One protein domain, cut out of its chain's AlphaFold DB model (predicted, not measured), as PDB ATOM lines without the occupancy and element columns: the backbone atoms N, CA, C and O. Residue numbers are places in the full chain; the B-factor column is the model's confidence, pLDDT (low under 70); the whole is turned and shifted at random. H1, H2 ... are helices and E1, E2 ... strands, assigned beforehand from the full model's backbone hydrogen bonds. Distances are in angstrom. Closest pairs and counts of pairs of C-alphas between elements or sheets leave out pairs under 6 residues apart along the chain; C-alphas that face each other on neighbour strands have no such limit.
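This is residues 63 to 176 of the 668 residues of an uncharacterized protein of Aphanomyces euteiches (UniProt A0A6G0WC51). A twisted antiparallel sheet of five strands makes the core, with helix H1 crossing one face and helix H3 covering the E4 and E3 side of the other; the short helix H2 packs on H3. The 114 printed residues include, in chain order, H1 E1 E2 H2 H3 E3 E4 E5, and the sheet's order is E1 - E2 - E5 - E4 - E3. The class is mixed, helices and strands; the whole is compact, with a radius of gyration of the C-alphas of 14.3 A and spans of 43 by 30 by 21 A.

Look first at the sheet: E1 is residues 77 to 79, E2 83 to 91 (26.8 A), E5 165 to 173 (26.6 A), E4 145 to 156 (35.7 A) and E3 135 to 142 (23.8 A). Find C-alpha 63 at (201.676, 242.808, 188.994), where H1, residues 63 to 71, begins; E5 ends at C-alpha 173, (192.230, 245.353, 185.025). H2 is residues 100 to 104 and H3 115 to 125 (15.5 A).

E3, E4 and E5 form a meander, each strand the antiparallel neighbour of the one before; find N 138 and O 150 at 2.8 A, and N 171 and O 151 at 2.8 A. E2 pairs with E5 through N 86 and O 170, 2.8 A, and with E1 through N 85 and O 78, 2.8 A. The layers are three, helices on both faces of the sheet: H1 runs across the strands at a height of 8.2 A, its Phe 66 and Gly 171 of E5 having C-alphas 5.8 A apart. On the opposite face H3 runs along the strands, over E4 and E3, at a height of 8.7 A; the C-alphas of Leu 117 and Glu 136 are its closest to E3, 6.1 A. H2 is not on the sheet but touches H3, closest at the C-alphas of Cys 100 and Cys 122, 5.2 A. In H1, H2 and H3 every O i to N i+4 pair is within hydrogen-bond range.

The C-alphas farthest apart, Thr 144 and Lys 162, are 48.3 A apart. The printed part has no cut and no long link. Look for pLDDT under 70 at residue 98 and residues 128 to 133, 141 to 146 and 158 to 164.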
ATOM      1  N   LEU A  63     201.003 244.020 189.449       86.00
ATOM      2  CA  LEU A  63     201.676 242.808 188.994       86.00
ATOM      3  C   LEU A  63     201.539 241.666 190.006       86.00
ATOM      4  O   LEU A  63     201.151 240.571 189.614       86.00
ATOM      5  N   GLU A  64     201.790 241.931 191.293       87.62
ATOM      6  CA  GLU A  64     201.655 240.934 192.370       87.62
ATOM      7  C   GLU A  64     200.236 240.353 192.395       87.62
ATOM      8  O   GLU A  64     200.048 239.139 192.378       87.62
ATOM      9  N   SER A  65     199.225 241.224 192.306       87.50
ATOM     10  CA  SER A  65     197.817 240.812 192.284       87.50
ATOM     11  C   SER A  65     197.495 239.926 191.072       87.50
ATOM     12  O   SER A  65     196.738 238.956 191.177       87.50
ATOM     13  N   PHE A  66     198.047 240.245 189.896       89.62
ATOM     14  CA  PHE A  66     197.873 239.420 188.701       89.62
ATOM     15  C   PHE A  66     198.604 238.080 188.800       89.62
ATOM     16  O   PHE A  66     198.059 237.069 188.361       89.62
ATOM     17  N   GLN A  67     199.794 238.046 189.397       90.00
ATOM     18  CA  GLN A  67     200.553 236.814 189.613       90.00
ATOM     19  C   GLN A  67     199.837 235.878 190.595       90.00
ATOM     20  O   GLN A  67     199.686 234.693 190.301       90.00
ATOM     21  N   GLU A  68     199.300 236.401 191.699       89.50
ATOM     22  CA  GLU A  68     198.458 235.630 192.626       89.50
ATOM     23  C   GLU A  68     197.224 235.054 191.917       89.50
ATOM     24  O   GLU A  68     196.886 233.874 192.063       89.50
ATOM     25  N   LEU A  69     196.569 235.863 191.076       89.19
ATOM     26  CA  LEU A  69     195.427 235.407 190.291       89.19
ATOM     27  C   LEU A  69     195.820 234.321 189.279       89.19
ATOM     28  O   LEU A  69     195.088 233.343 189.118       89.19
ATOM     29  N   ALA A  70     196.974 234.453 188.626       88.62
ATOM     30  CA  ALA A  70     197.502 233.455 187.701       88.62
ATOM     31  C   ALA A  70     197.784 232.115 188.399       88.62
ATOM     32  O   ALA A  70     197.540 231.056 187.818       88.62
ATOM     33  N   GLN A  71     198.250 232.154 189.649       89.38
ATOM     34  CA  GLN A  71     198.533 230.969 190.465       89.38
ATOM     35  C   GLN A  71     197.263 230.295 191.005       89.38
ATOM     36  O   GLN A  71     197.262 229.090 191.243       89.38
ATOM     37  N   SER A  72     196.160 231.037 191.151       90.06
ATOM     38  CA  SER A  72     194.901 230.517 191.710       90.06
ATOM     39  C   SER A  72     194.222 229.420 190.873       90.06
ATOM     40  O   SER A  72     193.345 228.706 191.362       90.06
ATOM     41  N   SER A  73     194.580 229.292 189.595       86.94
ATOM     42  CA  SER A  73     193.933 228.383 188.648       86.94
ATOM     43  C   SER A  73     194.916 227.970 187.560       86.94
ATOM     44  O   SER A  73     195.879 228.679 187.290       86.94
ATOM     45  N   THR A  74     194.669 226.853 186.878       83.94
ATOM     46  CA  THR A  74     195.438 226.390 185.703       83.94
ATOM     47  C   THR A  74     194.747 226.699 184.371       83.94
ATOM     48  O   THR A  74     195.285 226.400 183.308       83.94
ATOM     49  N   LYS A  75     193.561 227.325 184.397       86.56
ATOM     50  CA  LYS A  75     192.820 227.685 183.177       86.56
ATOM     51  C   LYS A  75     193.558 228.751 182.348       86.56
ATOM     52  O   LYS A  75     194.075 229.695 182.944       86.56
ATOM     53  N   PRO A  76     193.554 228.679 181.004       87.31
ATOM     54  CA  PRO A  76     194.198 229.687 180.157       87.31
ATOM     55  C   PRO A  76     193.716 231.118 180.431       87.31
ATOM     56  O   PRO A  76     194.538 232.025 180.502       87.31
ATOM     57  N   LEU A  77     192.411 231.304 180.667       90.75
ATOM     58  CA  LEU A  77     191.808 232.567 181.093       90.75
ATOM     59  C   LEU A  77     191.247 232.439 182.517       90.75
ATOM     60  O   LEU A  77     190.438 231.553 182.805       90.75
ATOM     61  N   VAL A  78     191.651 233.348 183.402       90.88
ATOM     62  CA  VAL A  78     191.160 233.465 184.785       90.88
ATOM     63  C   VAL A  78     190.652 234.885 185.005       90.88
ATOM     64  O   VAL A  78     191.249 235.840 184.512       90.88
ATOM     65  N   ARG A  79     189.541 235.052 185.728       89.38
ATOM     66  CA  ARG A  79     188.891 236.354 185.909       89.38
ATOM     67  C   ARG A  79     188.341 236.539 187.321       89.38
ATOM     68  O   ARG A  79     187.802 235.607 187.911       89.38
ATOM     69  N   THR A  80     188.393 237.779 187.799       86.69
ATOM     70  CA  THR A  80     187.759 238.263 189.031       86.69
ATOM     71  C   THR A  80     186.844 239.463 188.744       86.69
ATOM     72  O   THR A  80     186.495 239.759 187.599       86.69
ATOM     73  N   THR A  81     186.400 240.149 189.799       81.94
ATOM     74  CA  THR A  81     185.631 241.398 189.702       81.94
ATOM     75  C   THR A  81     186.483 242.600 189.292       81.94
ATOM     76  O   THR A  81     185.929 243.565 188.769       81.94
ATOM     77  N   TRP A  82     187.799 242.549 189.521       82.81
ATOM     78  CA  TRP A  82     188.724 243.671 189.330       82.81
ATOM     79  C   TRP A  82     189.694 243.477 188.156       82.81
ATOM     80  O   TRP A  82     190.254 244.461 187.677       82.81
ATOM     81  N   GLY A  83     189.879 242.250 187.658       87.56
ATOM     82  CA  GLY A  83     190.769 241.987 186.531       87.56
ATOM     83  C   GLY A  83     190.676 240.576 185.959       87.56
ATOM     84  O   GLY A  83     189.864 239.749 186.380       87.56
ATOM     85  N   TYR A  84     191.512 240.315 184.962       91.31
ATOM     86  CA  TYR A  84     191.645 239.027 184.294       91.31
ATOM     87  C   TYR A  84     193.103 238.748 183.933       91.31
ATOM     88  O   TYR A  84     193.904 239.669 183.795       91.31
ATOM     89  N   VAL A  85     193.425 237.467 183.766       92.81
ATOM     90  CA  VAL A  85     194.744 236.977 183.368       92.81
ATOM     91  C   VAL A  85     194.590 235.954 182.250       92.81
ATOM     92  O   VAL A  85     193.797 235.019 182.373       92.81
ATOM     93  N   LEU A  86     195.359 236.129 181.178       92.31
ATOM     94  CA  LEU A  86     195.444 235.248 180.022       92.31
ATOM     95  C   LEU A  86     196.857 234.657 179.908       92.31
ATOM     96  O   LEU A  86     197.830 235.405 179.887       92.31
ATOM     97  N   ARG A  87     196.966 233.331 179.776       89.94
ATOM     98  CA  ARG A  87     198.238 232.599 179.664       89.94
ATOM     99  C   ARG A  87     198.333 231.804 178.378       89.94
ATOM    100  O   ARG A  87     197.471 230.958 178.146       89.94
ATOM    101  N   TYR A  88     199.421 231.993 177.633       88.44
ATOM    102  CA  TYR A  88     199.811 231.152 176.499       88.44
ATOM    103  C   TYR A  88     201.220 230.602 176.681       88.44
ATOM    104  O   TYR A  88     202.116 231.289 177.162       88.44
ATOM    105  N   THR A  89     201.417 229.353 176.274       86.06
ATOM    106  CA  THR A  89     202.740 228.732 176.199       86.06
ATOM    107  C   THR A  89     203.218 228.818 174.760       86.06
ATOM    108  O   THR A  89     202.508 228.379 173.857       86.06
ATOM    109  N   LEU A  90     204.392 229.409 174.557       82.56
ATOM    110  CA  LEU A  90     204.998 229.595 173.245       82.56
ATOM    111  C   LEU A  90     206.372 228.930 173.213       82.56
ATOM    112  O   LEU A  90     207.154 229.049 174.160       82.56
ATOM    113  N   ASP A  91     206.670 228.261 172.104       82.06
ATOM    114  CA  ASP A  91     208.003 227.743 171.822       82.06
ATOM    115  C   ASP A  91     208.854 228.858 171.215       82.06
ATOM    116  O   ASP A  91     208.514 229.422 170.170       82.06
ATOM    117  N   LEU A  92     209.966 229.196 171.872       76.88
ATOM    118  CA  LEU A  92     210.894 230.183 171.332       76.88
ATOM    119  C   LEU A  92     211.593 229.636 170.075       76.88
ATOM    120  O   LEU A  92     211.989 228.463 170.046       76.88
ATOM    121  N   PRO A  93     211.794 230.468 169.036       77.19
ATOM    122  CA  PRO A  93     212.563 230.069 167.866       77.19
ATOM    123  C   PRO A  93     214.017 229.788 168.260       77.19
ATOM    124  O   PRO A  93     214.589 230.485 169.091       77.19
ATOM    125  N   SER A  94     214.648 228.796 167.628       75.19
ATOM    126  CA  SER A  94     216.029 228.391 167.947       75.19
ATOM    127  C   SER A  94     217.093 229.445 167.608       75.19
ATOM    128  O   SER A  94     218.235 229.324 168.042       75.19
ATOM    129  N   SER A  95     216.738 230.459 166.816       77.06
ATOM    130  CA  SER A  95     217.583 231.601 166.466       77.06
ATOM    131  C   SER A  95     216.884 232.909 166.851       77.06
ATOM    132  O   SER A  95     215.662 232.990 166.692       77.06
ATOM    133  N   PRO A  96     217.624 233.948 167.284       77.25
ATOM    134  CA  PRO A  96     217.038 235.240 167.621       77.25
ATOM    135  C   PRO A  96     216.295 235.818 166.413       77.25
ATOM    136  O   PRO A  96     216.835 235.888 165.306       77.25
ATOM    137  N   ALA A  97     215.038 236.207 166.619       74.69
ATOM    138  CA  ALA A  97     214.217 236.764 165.554       74.69
ATOM    139  C   ALA A  97     214.662 238.202 165.246       74.69
ATOM    140  O   ALA A  97     214.620 239.066 166.120       74.69
ATOM    141  N   THR A  98     215.059 238.469 164.000       69.75
ATOM    142  CA  THR A  98     215.372 239.827 163.518       69.75
ATOM    143  C   THR A  98     214.114 240.663 163.286       69.75
ATOM    144  O   THR A  98     214.148 241.876 163.471       69.75
ATOM    145  N   ASP A  99     212.996 240.017 162.939       77.56
ATOM    146  CA  ASP A  99     211.671 240.631 162.863       77.56
ATOM    147  C   ASP A  99     210.743 240.041 163.935       77.56
ATOM    148  O   ASP A  99     210.108 238.999 163.761       77.56
ATOM    149  N   CYS A 100     210.692 240.718 165.081       81.56
ATOM    150  CA  CYS A 100     209.828 240.378 166.211       81.56
ATOM    151  C   CYS A 100     208.334 240.478 165.870       81.56
ATOM    152  O   CYS A 100     207.515 239.750 166.438       81.56
ATOM    153  N   THR A 101     207.967 241.388 164.963       75.44
ATOM    154  CA  THR A 101     206.569 241.789 164.784       75.44
ATOM    155  C   THR A 101     205.713 240.602 164.360       75.44
ATOM    156  O   THR A 101     204.685 240.342 164.978       75.44
ATOM    157  N   HIS A 102     206.200 239.791 163.420       78.62
ATOM    158  CA  HIS A 102     205.513 238.588 162.954       78.62
ATOM    159  C   HIS A 102     205.204 237.580 164.079       78.62
ATOM    160  O   HIS A 102     204.132 236.974 164.091       78.62
ATOM    161  N   TYR A 103     206.108 237.419 165.051       81.69
ATOM    162  CA  TYR A 103     205.924 236.494 166.176       81.69
ATOM    163  C   TYR A 103     204.982 237.042 167.251       81.69
ATOM    164  O   TYR A 103     204.313 236.268 167.932       81.69
ATOM    165  N   MET A 104     204.859 238.367 167.364       84.19
ATOM    166  CA  MET A 104     203.990 239.010 168.351       84.19
ATOM    167  C   MET A 104     202.503 238.677 168.155       84.19
ATOM    168  O   MET A 104     201.746 238.710 169.117       84.19
ATOM    169  N   LEU A 105     202.070 238.287 166.951       83.62
ATOM    170  CA  LEU A 105     200.690 237.834 166.715       83.62
ATOM    171  C   LEU A 105     200.321 236.572 167.513       83.62
ATOM    172  O   LEU A 105     199.141 236.315 167.724       83.62
ATOM    173  N   GLN A 106     201.310 235.793 167.960       84.19
ATOM    174  CA  GLN A 106     201.096 234.594 168.777       84.19
ATOM    175  C   GLN A 106     200.979 234.913 170.275       84.19
ATOM    176  O   GLN A 106     200.627 234.045 171.073       84.19
ATOM    177  N   PHE A 107     201.280 236.151 170.672       86.88
ATOM    178  CA  PHE A 107     201.303 236.552 172.071       86.88
ATOM    179  C   PHE A 107     199.879 236.787 172.593       86.88
ATOM    180  O   PHE A 107     198.994 237.226 171.847       86.88
ATOM    181  N   PRO A 108     199.634 236.522 173.888       88.56
ATOM    182  CA  PRO A 108     198.325 236.747 174.479       88.56
ATOM    183  C   PRO A 108     197.950 238.227 174.409       88.56
ATOM    184  O   PRO A 108     198.708 239.090 174.828       88.56
ATOM    185  N   ALA A 109     196.750 238.521 173.908       86.06
ATOM    186  CA  ALA A 109     196.191 239.872 173.909       86.06
ATOM    187  C   ALA A 109     197.069 240.940 173.206       86.06
ATOM    188  O   ALA A 109     196.972 242.124 173.527       86.06
ATOM    189  N   ALA A 110     197.863 240.538 172.201       85.69
ATOM    190  CA  ALA A 110     198.788 241.406 171.464       85.69
ATOM    191  C   ALA A 110     198.146 242.701 170.928       85.69
ATOM    192  O   ALA A 110     198.812 243.729 170.829       85.69
ATOM    193  N   LEU A 111     196.840 242.687 170.633       81.81
ATOM    194  CA  LEU A 111     196.059 243.864 170.233       81.81
ATOM    195  C   LEU A 111     196.217 245.066 171.183       81.81
ATOM    196  O   LEU A 111     196.124 246.204 170.728       81.81
ATOM    197  N   PHE A 112     196.451 244.821 172.474       80.38
ATOM    198  CA  PHE A 112     196.524 245.864 173.499       80.38
ATOM    199  C   PHE A 112     197.934 246.360 173.797       80.38
ATOM    200  O   PHE A 112     198.068 247.257 174.613       80.38
ATOM    201  N   TYR A 113     198.972 245.810 173.160       83.31
ATOM    202  CA  TYR A 113     200.345 246.126 173.541       83.31
ATOM    203  C   TYR A 113     200.743 247.542 173.121       83.31
ATOM    204  O   TYR A 113     200.812 247.860 171.927       83.31
ATOM    205  N   GLY A 114     201.084 248.369 174.106       77.69
ATOM    206  CA  GLY A 114     201.700 249.671 173.897       77.69
ATOM    207  C   GLY A 114     203.187 249.581 173.562       77.69
ATOM    208  O   GLY A 114     203.736 248.497 173.353       77.69
ATOM    209  N   PRO A 115     203.887 250.724 173.451       78.12
ATOM    210  CA  PRO A 115     205.334 250.756 173.221       78.12
ATOM    211  C   PRO A 115     206.129 249.869 174.194       78.12
ATOM    212  O   PRO A 115     206.926 249.054 173.732       78.12
ATOM    213  N   ALA A 116     205.827 249.947 175.494       80.12
ATOM    214  CA  ALA A 116     206.512 249.206 176.555       80.12
ATOM    215  C   ALA A 116     206.403 247.685 176.374       80.12
ATOM    216  O   ALA A 116     207.405 246.973 176.278       80.12
ATOM    217  N   LEU A 117     205.167 247.181 176.265       84.31
ATOM    218  CA  LEU A 117     204.913 245.743 176.167       84.31
ATOM    219  C   LEU A 117     205.447 245.163 174.852       84.31
ATOM    220  O   LEU A 117     205.944 244.036 174.832       84.31
ATOM    221  N   ARG A 118     205.406 245.940 173.759       85.50
ATOM    222  CA  ARG A 118     206.015 245.546 172.478       85.50
ATOM    223  C   ARG A 118     207.530 245.430 172.591       85.50
ATOM    224  O   ARG A 118     208.095 244.461 172.092       85.50
ATOM    225  N   GLN A 119     208.186 246.381 173.255       85.00
ATOM    226  CA  GLN A 119     209.632 246.337 173.450       85.00
ATOM    227  C   GLN A 119     210.042 245.123 174.291       85.00
ATOM    228  O   GLN A 119     210.965 244.407 173.902       85.00
ATOM    229  N   LEU A 120     209.311 244.828 175.373       85.81
ATOM    230  CA  LEU A 120     209.519 243.612 176.161       85.81
ATOM    231  C   LEU A 120     209.378 242.355 175.292       85.81
ATOM    232  O   LEU A 120     210.289 241.527 175.263       85.81
ATOM    233  N   ALA A 121     208.271 242.227 174.553       86.94
ATOM    234  CA  ALA A 121     208.029 241.082 173.678       86.94
ATOM    235  C   ALA A 121     209.171 240.887 172.667       86.94
ATOM    236  O   ALA A 121     209.671 239.774 172.495       86.94
ATOM    237  N   CYS A 122     209.643 241.970 172.049       87.06
ATOM    238  CA  CYS A 122     210.722 241.903 171.072       87.06
ATOM    239  C   CYS A 122     212.075 241.566 171.668       87.06
ATOM    240  O   CYS A 122     212.817 240.783 171.072       87.06
ATOM    241  N   ASN A 123     212.396 242.083 172.849       84.50
ATOM    242  CA  ASN A 123     213.667 241.747 173.457       84.50
ATOM    243  C   ASN A 123     213.729 240.277 173.912       84.50
ATOM    244  O   ASN A 123     214.799 239.666 173.852       84.50
ATOM    245  N   VAL A 124     212.594 239.695 174.321       82.00
ATOM    246  CA  VAL A 124     212.492 238.260 174.635       82.00
ATOM    247  C   VAL A 124     212.731 237.418 173.379       82.00
ATOM    248  O   VAL A 124     213.535 236.488 173.407       82.00
ATOM    249  N   MET A 125     212.126 237.787 172.244       83.25
ATOM    250  CA  MET A 125     212.347 237.103 170.960       83.25
ATOM    251  C   MET A 125     213.790 237.239 170.440       83.25
ATOM    252  O   MET A 125     214.310 236.337 169.775       83.25
ATOM    253  N   ALA A 126     214.462 238.342 170.776       81.00
ATOM    254  CA  ALA A 126     215.865 238.584 170.452       81.00
ATOM    255  C   ALA A 126     216.858 237.818 171.352       81.00
ATOM    256  O   ALA A 126     218.061 237.969 171.169       81.00
ATOM    257  N   HIS A 127     216.386 236.999 172.305       75.81
ATOM    258  CA  HIS A 127     217.217 236.286 173.290       75.81
ATOM    259  C   HIS A 127     218.097 237.209 174.158       75.81
ATOM    260  O   HIS A 127     219.087 236.773 174.740       75.81
ATOM    261  N   ASN A 128     217.718 238.482 174.301       64.69
ATOM    262  CA  ASN A 128     218.464 239.479 175.076       64.69
ATOM    263  C   ASN A 128     218.142 239.448 176.585       64.69
ATOM    264  O   ASN A 128     218.370 240.432 177.284       64.69
ATOM    265  N   TYR A 129     217.586 238.345 177.095       63.25
ATOM    266  CA  TYR A 129     217.128 238.217 178.481       63.25
ATOM    267  C   TYR A 129     217.665 236.944 179.133       63.25
ATOM    268  O   TYR A 129     217.630 235.863 178.546       63.25
ATOM    269  N   SER A 130     218.103 237.058 180.388       59.38
ATOM    270  CA  SER A 130     218.238 235.899 181.266       59.38
ATOM    271  C   SER A 130     216.836 235.364 181.572       59.38
ATOM    272  O   SER A 130     215.922 236.138 181.839       59.38
ATOM    273  N   THR A 131     216.648 234.043 181.555       56.12
ATOM    274  CA  THR A 131     215.374 233.316 181.773       56.12
ATOM    275  C   THR A 131     214.728 233.517 183.161       56.12
ATOM    276  O   THR A 131     213.850 232.759 183.569       56.12
ATOM    277  N   SER A 132     215.159 234.533 183.903       56.66
ATOM    278  CA  SER A 132     214.673 234.970 185.206       56.66
ATOM    279  C   SER A 132     213.676 236.129 185.037       56.66
ATOM    280  O   SER A 132     214.087 237.278 184.901       56.66
ATOM    281  N   SER A 133     212.378 235.799 185.013       65.00
ATOM    282  CA  SER A 133     211.206 236.679 185.218       65.00
ATOM    283  C   SER A 133     211.329 238.130 184.716       65.00
ATOM    284  O   SER A 133     211.555 239.051 185.503       65.00
ATOM    285  N   ALA A 134     211.132 238.347 183.414       82.50
ATOM    286  CA  ALA A 134     210.952 239.690 182.862       82.50
ATOM    287  C   ALA A 134     209.476 240.106 182.923       82.50
ATOM    288  O   ALA A 134     208.585 239.280 182.695       82.50
ATOM    289  N   PHE A 135     209.217 241.380 183.206       87.62
ATOM    290  CA  PHE A 135     207.873 241.942 183.214       87.62
ATOM    291  C   PHE A 135     207.893 243.405 182.786       87.62
ATOM    292  O   PHE A 135     208.880 244.102 182.999       87.62
ATOM    293  N   GLU A 136     206.778 243.862 182.233       86.81
ATOM    294  CA  GLU A 136     206.477 245.274 182.024       86.81
ATOM    295  C   GLU A 136     204.991 245.507 182.287       86.81
ATOM    296  O   GLU A 136     204.155 244.626 182.063       86.81
ATOM    297  N   CYS A 137     204.666 246.702 182.767       84.94
ATOM    298  CA  CYS A 137     203.295 247.133 182.998       84.94
ATOM    299  C   CYS A 137     203.068 248.500 182.367       84.94
ATOM    300  O   CYS A 137     203.935 249.370 182.409       84.94
ATOM    301  N   GLU A 138     201.869 248.696 181.837       81.31
ATOM    302  CA  GLU A 138     201.426 249.955 181.270       81.31
ATOM    303  C   GLU A 138     200.069 250.366 181.839       81.31
ATOM    304  O   GLU A 138     199.190 249.541 182.112       81.31
ATOM    305  N   SER A 139     199.899 251.673 182.010       78.50
ATOM    306  CA  SER A 139     198.617 252.270 182.368       78.50
ATOM    307  C   SER A 139     197.941 252.818 181.122       78.50
ATOM    308  O   SER A 139     198.575 253.440 180.269       78.50
ATOM    309  N   ALA A 140     196.637 252.612 181.036       71.31
ATOM    310  CA  ALA A 140     195.812 253.031 179.927       71.31
ATOM    311  C   ALA A 140     194.856 254.151 180.375       71.31
ATOM    312  O   ALA A 140     194.150 254.026 181.386       71.31
ATOM    313  N   TYR A 141     194.840 255.249 179.611       67.12
ATOM    314  CA  TYR A 141     194.052 256.458 179.896       67.12
ATOM    315  C   TYR A 141     193.085 256.821 178.757       67.12
ATOM    316  O   TYR A 141     193.428 256.724 177.584       67.12
ATOM    317  N   LEU A 142     191.859 257.234 179.101       57.97
ATOM    318  CA  LEU A 142     190.845 257.734 178.173       57.97
ATOM    319  C   LEU A 142     190.696 259.233 178.436       57.97
ATOM    320  O   LEU A 142     189.931 259.667 179.301       57.97
ATOM    321  N   GLY A 143     191.497 260.031 177.731       58.69
ATOM    322  CA  GLY A 143     191.709 261.424 178.105       58.69
ATOM    323  C   GLY A 143     192.481 261.508 179.419       58.69
ATOM    324  O   GLY A 143     193.536 260.909 179.556       58.69
ATOM    325  N   THR A 144     191.956 262.226 180.411       54.59
ATOM    326  CA  THR A 144     192.574 262.316 181.748       54.59
ATOM    327  C   THR A 144     192.101 261.228 182.712       54.59
ATOM    328  O   THR A 144     192.593 261.147 183.836       54.59
ATOM    329  N   LEU A 145     191.136 260.398 182.304       59.69
ATOM    330  CA  LEU A 145     190.568 259.355 183.147       59.69
ATOM    331  C   LEU A 145     191.383 258.070 183.000       59.69
ATOM    332  O   LEU A 145     191.459 257.490 181.917       59.69
ATOM    333  N   PHE A 146     191.972 257.619 184.103       68.38
ATOM    334  CA  PHE A 146     192.556 256.285 184.207       68.38
ATOM    335  C   PHE A 146     191.469 255.229 183.967       68.38
ATOM    336  O   PHE A 146     190.419 255.288 184.613       68.38
ATOM    337  N   PHE A 147     191.701 254.280 183.051       70.00
ATOM    338  CA  PHE A 147     190.698 253.255 182.729       70.00
ATOM    339  C   PHE A 147     191.173 251.812 182.894       70.00
ATOM    340  O   PHE A 147     190.332 250.951 183.143       70.00
ATOM    341  N   ALA A 148     192.469 251.517 182.759       76.81
ATOM    342  CA  ALA A 148     192.986 250.175 183.025       76.81
ATOM    343  C   ALA A 148     194.503 250.156 183.259       76.81
ATOM    344  O   ALA A 148     195.220 251.023 182.780       76.81
ATOM    345  N   ASN A 149     194.996 249.121 183.936       83.62
ATOM    346  CA  ASN A 149     196.387 248.684 183.865       83.62
ATOM    347  C   ASN A 149     196.465 247.360 183.105       83.62
ATOM    348  O   ASN A 149     195.610 246.485 183.286       83.62
ATOM    349  N   ALA A 150     197.513 247.214 182.305       86.50
ATOM    350  CA  ALA A 150     197.878 245.981 181.633       86.50
ATOM    351  C   ALA A 150     199.319 245.614 182.001       86.50
ATOM    352  O   ALA A 150     200.178 246.485 182.075       86.50
ATOM    353  N   CYS A 151     199.595 244.337 182.242       89.12
ATOM    354  CA  CYS A 151     200.943 243.848 182.516       89.12
ATOM    355  C   CYS A 151     201.223 242.609 181.676       89.12
ATOM    356  O   CYS A 151     200.362 241.737 181.553       89.12
ATOM    357  N   LEU A 152     202.438 242.511 181.152       90.12
ATOM    358  CA  LEU A 152     202.953 241.323 180.487       90.12
ATOM    359  C   LEU A 152     204.154 240.820 181.273       90.12
ATOM    360  O   LEU A 152     205.075 241.583 181.555       90.12
ATOM    361  N   TRP A 153     204.168 239.534 181.596       90.94
ATOM    362  CA  TRP A 153     205.330 238.895 182.200       90.94
ATOM    363  C   TRP A 153     205.546 237.493 181.646       90.94
ATOM    364  O   TRP A 153     204.652 236.896 181.034       90.94
ATOM    365  N   ILE A 154     206.762 236.989 181.846       87.25
ATOM    366  CA  ILE A 154     207.186 235.679 181.360       87.25
ATOM    367  C   ILE A 154     207.635 234.769 182.496       87.25
ATOM    368  O   ILE A 154     208.286 235.203 183.448       87.25
ATOM    369  N   GLU A 155     207.324 233.485 182.357       84.69
ATOM    370  CA  GLU A 155     207.726 232.428 183.282       84.69
ATOM    371  C   GLU A 155     208.294 231.229 182.499       84.69
ATOM    372  O   GLU A 155     207.805 230.913 181.408       84.69
ATOM    373  N   PRO A 156     209.330 230.542 183.016       77.06
ATOM    374  CA  PRO A 156     209.847 229.335 182.378       77.06
ATOM    375  C   PRO A 156     208.807 228.208 182.445       77.06
ATOM    376  O   PRO A 156     208.218 227.957 183.497       77.06
ATOM    377  N   ALA A 157     208.589 227.491 181.337       74.50
ATOM    378  CA  ALA A 157     207.677 226.351 181.345       74.50
ATOM    379  C   ALA A 157     208.266 225.188 182.168       74.50
ATOM    380  O   ALA A 157     209.365 224.705 181.892       74.50
ATOM    381  N   ALA A 158     207.509 224.698 183.154       64.56
ATOM    382  CA  ALA A 158     207.935 223.661 184.104       64.56
ATOM    383  C   ALA A 158     208.318 222.300 183.471       64.56
ATOM    384  O   ALA A 158     208.907 221.457 184.143       64.56
ATOM    385  N   SER A 159     208.006 222.068 182.192       56.12
ATOM    386  CA  SER A 159     208.197 220.793 181.484       56.12
ATOM    387  C   SER A 159     209.017 220.925 180.191       56.12
ATOM    388  O   SER A 159     208.723 220.278 179.188       56.12
ATOM    389  N   ALA A 160     210.054 221.766 180.187       50.94
ATOM    390  CA  ALA A 160     210.938 221.960 179.037       50.94
ATOM    391  C   ALA A 160     211.989 220.836 178.898       50.94
ATOM    392  O   ALA A 160     213.182 221.029 179.129       50.94
ATOM    393  N   SER A 161     211.570 219.638 178.479       49.59
ATOM    394  CA  SER A 161     212.505 218.642 177.944       49.59
ATOM    395  C   SER A 161     212.741 218.919 176.451       49.59
ATOM    396  O   SER A 161     211.945 218.510 175.608       49.59
ATOM    397  N   LYS A 162     213.856 219.599 176.144       49.69
ATOM    398  CA  LYS A 162     214.472 219.857 174.817       49.69
ATOM    399  C   LYS A 162     214.078 221.107 174.009       49.69
ATOM    400  O   LYS A 162     214.851 221.445 173.121       49.69
ATOM    401  N   HIS A 163     213.006 221.837 174.324       55.25
ATOM    402  CA  HIS A 163     212.708 223.137 173.687       55.25
ATOM    403  C   HIS A 163     212.461 224.198 174.763       55.25
ATOM    404  O   HIS A 163     211.826 223.901 175.774       55.25
ATOM    405  N   ALA A 164     212.998 225.410 174.576       66.50
ATOM    406  CA  ALA A 164     212.856 226.531 175.508       66.50
ATOM    407  C   ALA A 164     211.437 227.122 175.428       66.50
ATOM    408  O   ALA A 164     211.228 228.213 174.901       66.50
ATOM    409  N   ALA A 165     210.448 226.365 175.901       75.00
ATOM    410  CA  ALA A 165     209.075 226.829 176.008       75.00
ATOM    411  C   ALA A 165     208.964 227.878 177.125       75.00
ATOM    412  O   ALA A 165     209.445 227.675 178.246       75.00
ATOM    413  N   VAL A 166     208.311 228.998 176.820       82.12
ATOM    414  CA  VAL A 166     208.079 230.109 177.748       82.12
ATOM    415  C   VAL A 166     206.583 230.347 177.879       82.12
ATOM    416  O   VAL A 166     205.838 230.329 176.898       82.12
ATOM    417  N   VAL A 167     206.129 230.559 179.111       85.88
ATOM    418  CA  VAL A 167     204.751 230.948 179.396       85.88
ATOM    419  C   VAL A 167     204.681 232.468 179.392       85.88
ATOM    420  O   VAL A 167     205.282 233.125 180.238       85.88
ATOM    421  N   PHE A 168     203.943 233.018 178.434       87.94
ATOM    422  CA  PHE A 168     203.593 234.431 178.391       87.94
ATOM    423  C   PHE A 168     202.265 234.636 179.099       87.94
ATOM    424  O   PHE A 168     201.264 233.993 178.761       87.94
ATOM    425  N   THR A 169     202.253 235.565 180.048       90.88
ATOM    426  CA  THR A 169     201.057 235.888 180.812       90.88
ATOM    427  C   THR A 169     200.731 237.367 180.706       90.88
ATOM    428  O   THR A 169     201.556 238.220 181.020       90.88
ATOM    429  N   PHE A 170     199.508 237.657 180.272       91.31
ATOM    430  CA  PHE A 170     198.955 239.001 180.177       91.31
ATOM    431  C   PHE A 170     197.882 239.201 181.247       91.31
ATOM    432  O   PHE A 170     196.921 238.435 181.313       91.31
ATOM    433  N   GLY A 171     198.020 240.237 182.067       90.25
ATOM    434  CA  GLY A 171     197.027 240.659 183.053       90.25
ATOM    435  C   GLY A 171     196.409 241.994 182.663       90.25
ATOM    436  O   GLY A 171     197.132 242.902 182.270       90.25
ATOM    437  N   GLY A 172     195.087 242.128 182.782       87.94
ATOM    438  CA  GLY A 172     194.366 243.375 182.522       87.94
ATOM    439  C   GLY A 172     193.346 243.682 183.615       87.94
ATOM    440  O   GLY A 172     192.641 242.790 184.091       87.94
ATOM    441  N   THR A 173     193.243 244.942 184.039       86.12
ATOM    442  CA  THR A 173     192.230 245.353 185.025       86.12
ATOM    443  C   THR A 173     190.896 245.656 184.352       86.12
ATOM    444  O   THR A 173     190.855 246.276 183.293       86.12
ATOM    445  N   THR A 174     189.799 245.314 185.021       82.25
ATOM    446  CA  THR A 174     188.428 245.709 184.655       82.25
ATOM    447  C   THR A 174     187.800 246.628 185.700       82.25
ATOM    448  O   THR A 174     186.579 246.697 185.823       82.25
ATOM    449  N   HIS A 175     188.632 247.260 186.525       75.69
ATOM    450  CA  HIS A 175     188.175 248.111 187.608       75.69
ATOM    451  C   HIS A 175     187.722 249.468 187.065       75.69
ATOM    452  O   HIS A 175     188.499 250.189 186.448       75.69
ATOM    453  N   GLU A 176     186.470 249.819 187.335       77.31
ATOM    454  CA  GLU A 176     185.888 251.114 187.003       77.31
ATOM    455  C   GLU A 176     185.479 251.843 188.293       77.31
ATOM    456  O   GLU A 176     185.048 251.189 189.252       77.31
TER     457      GLU A 176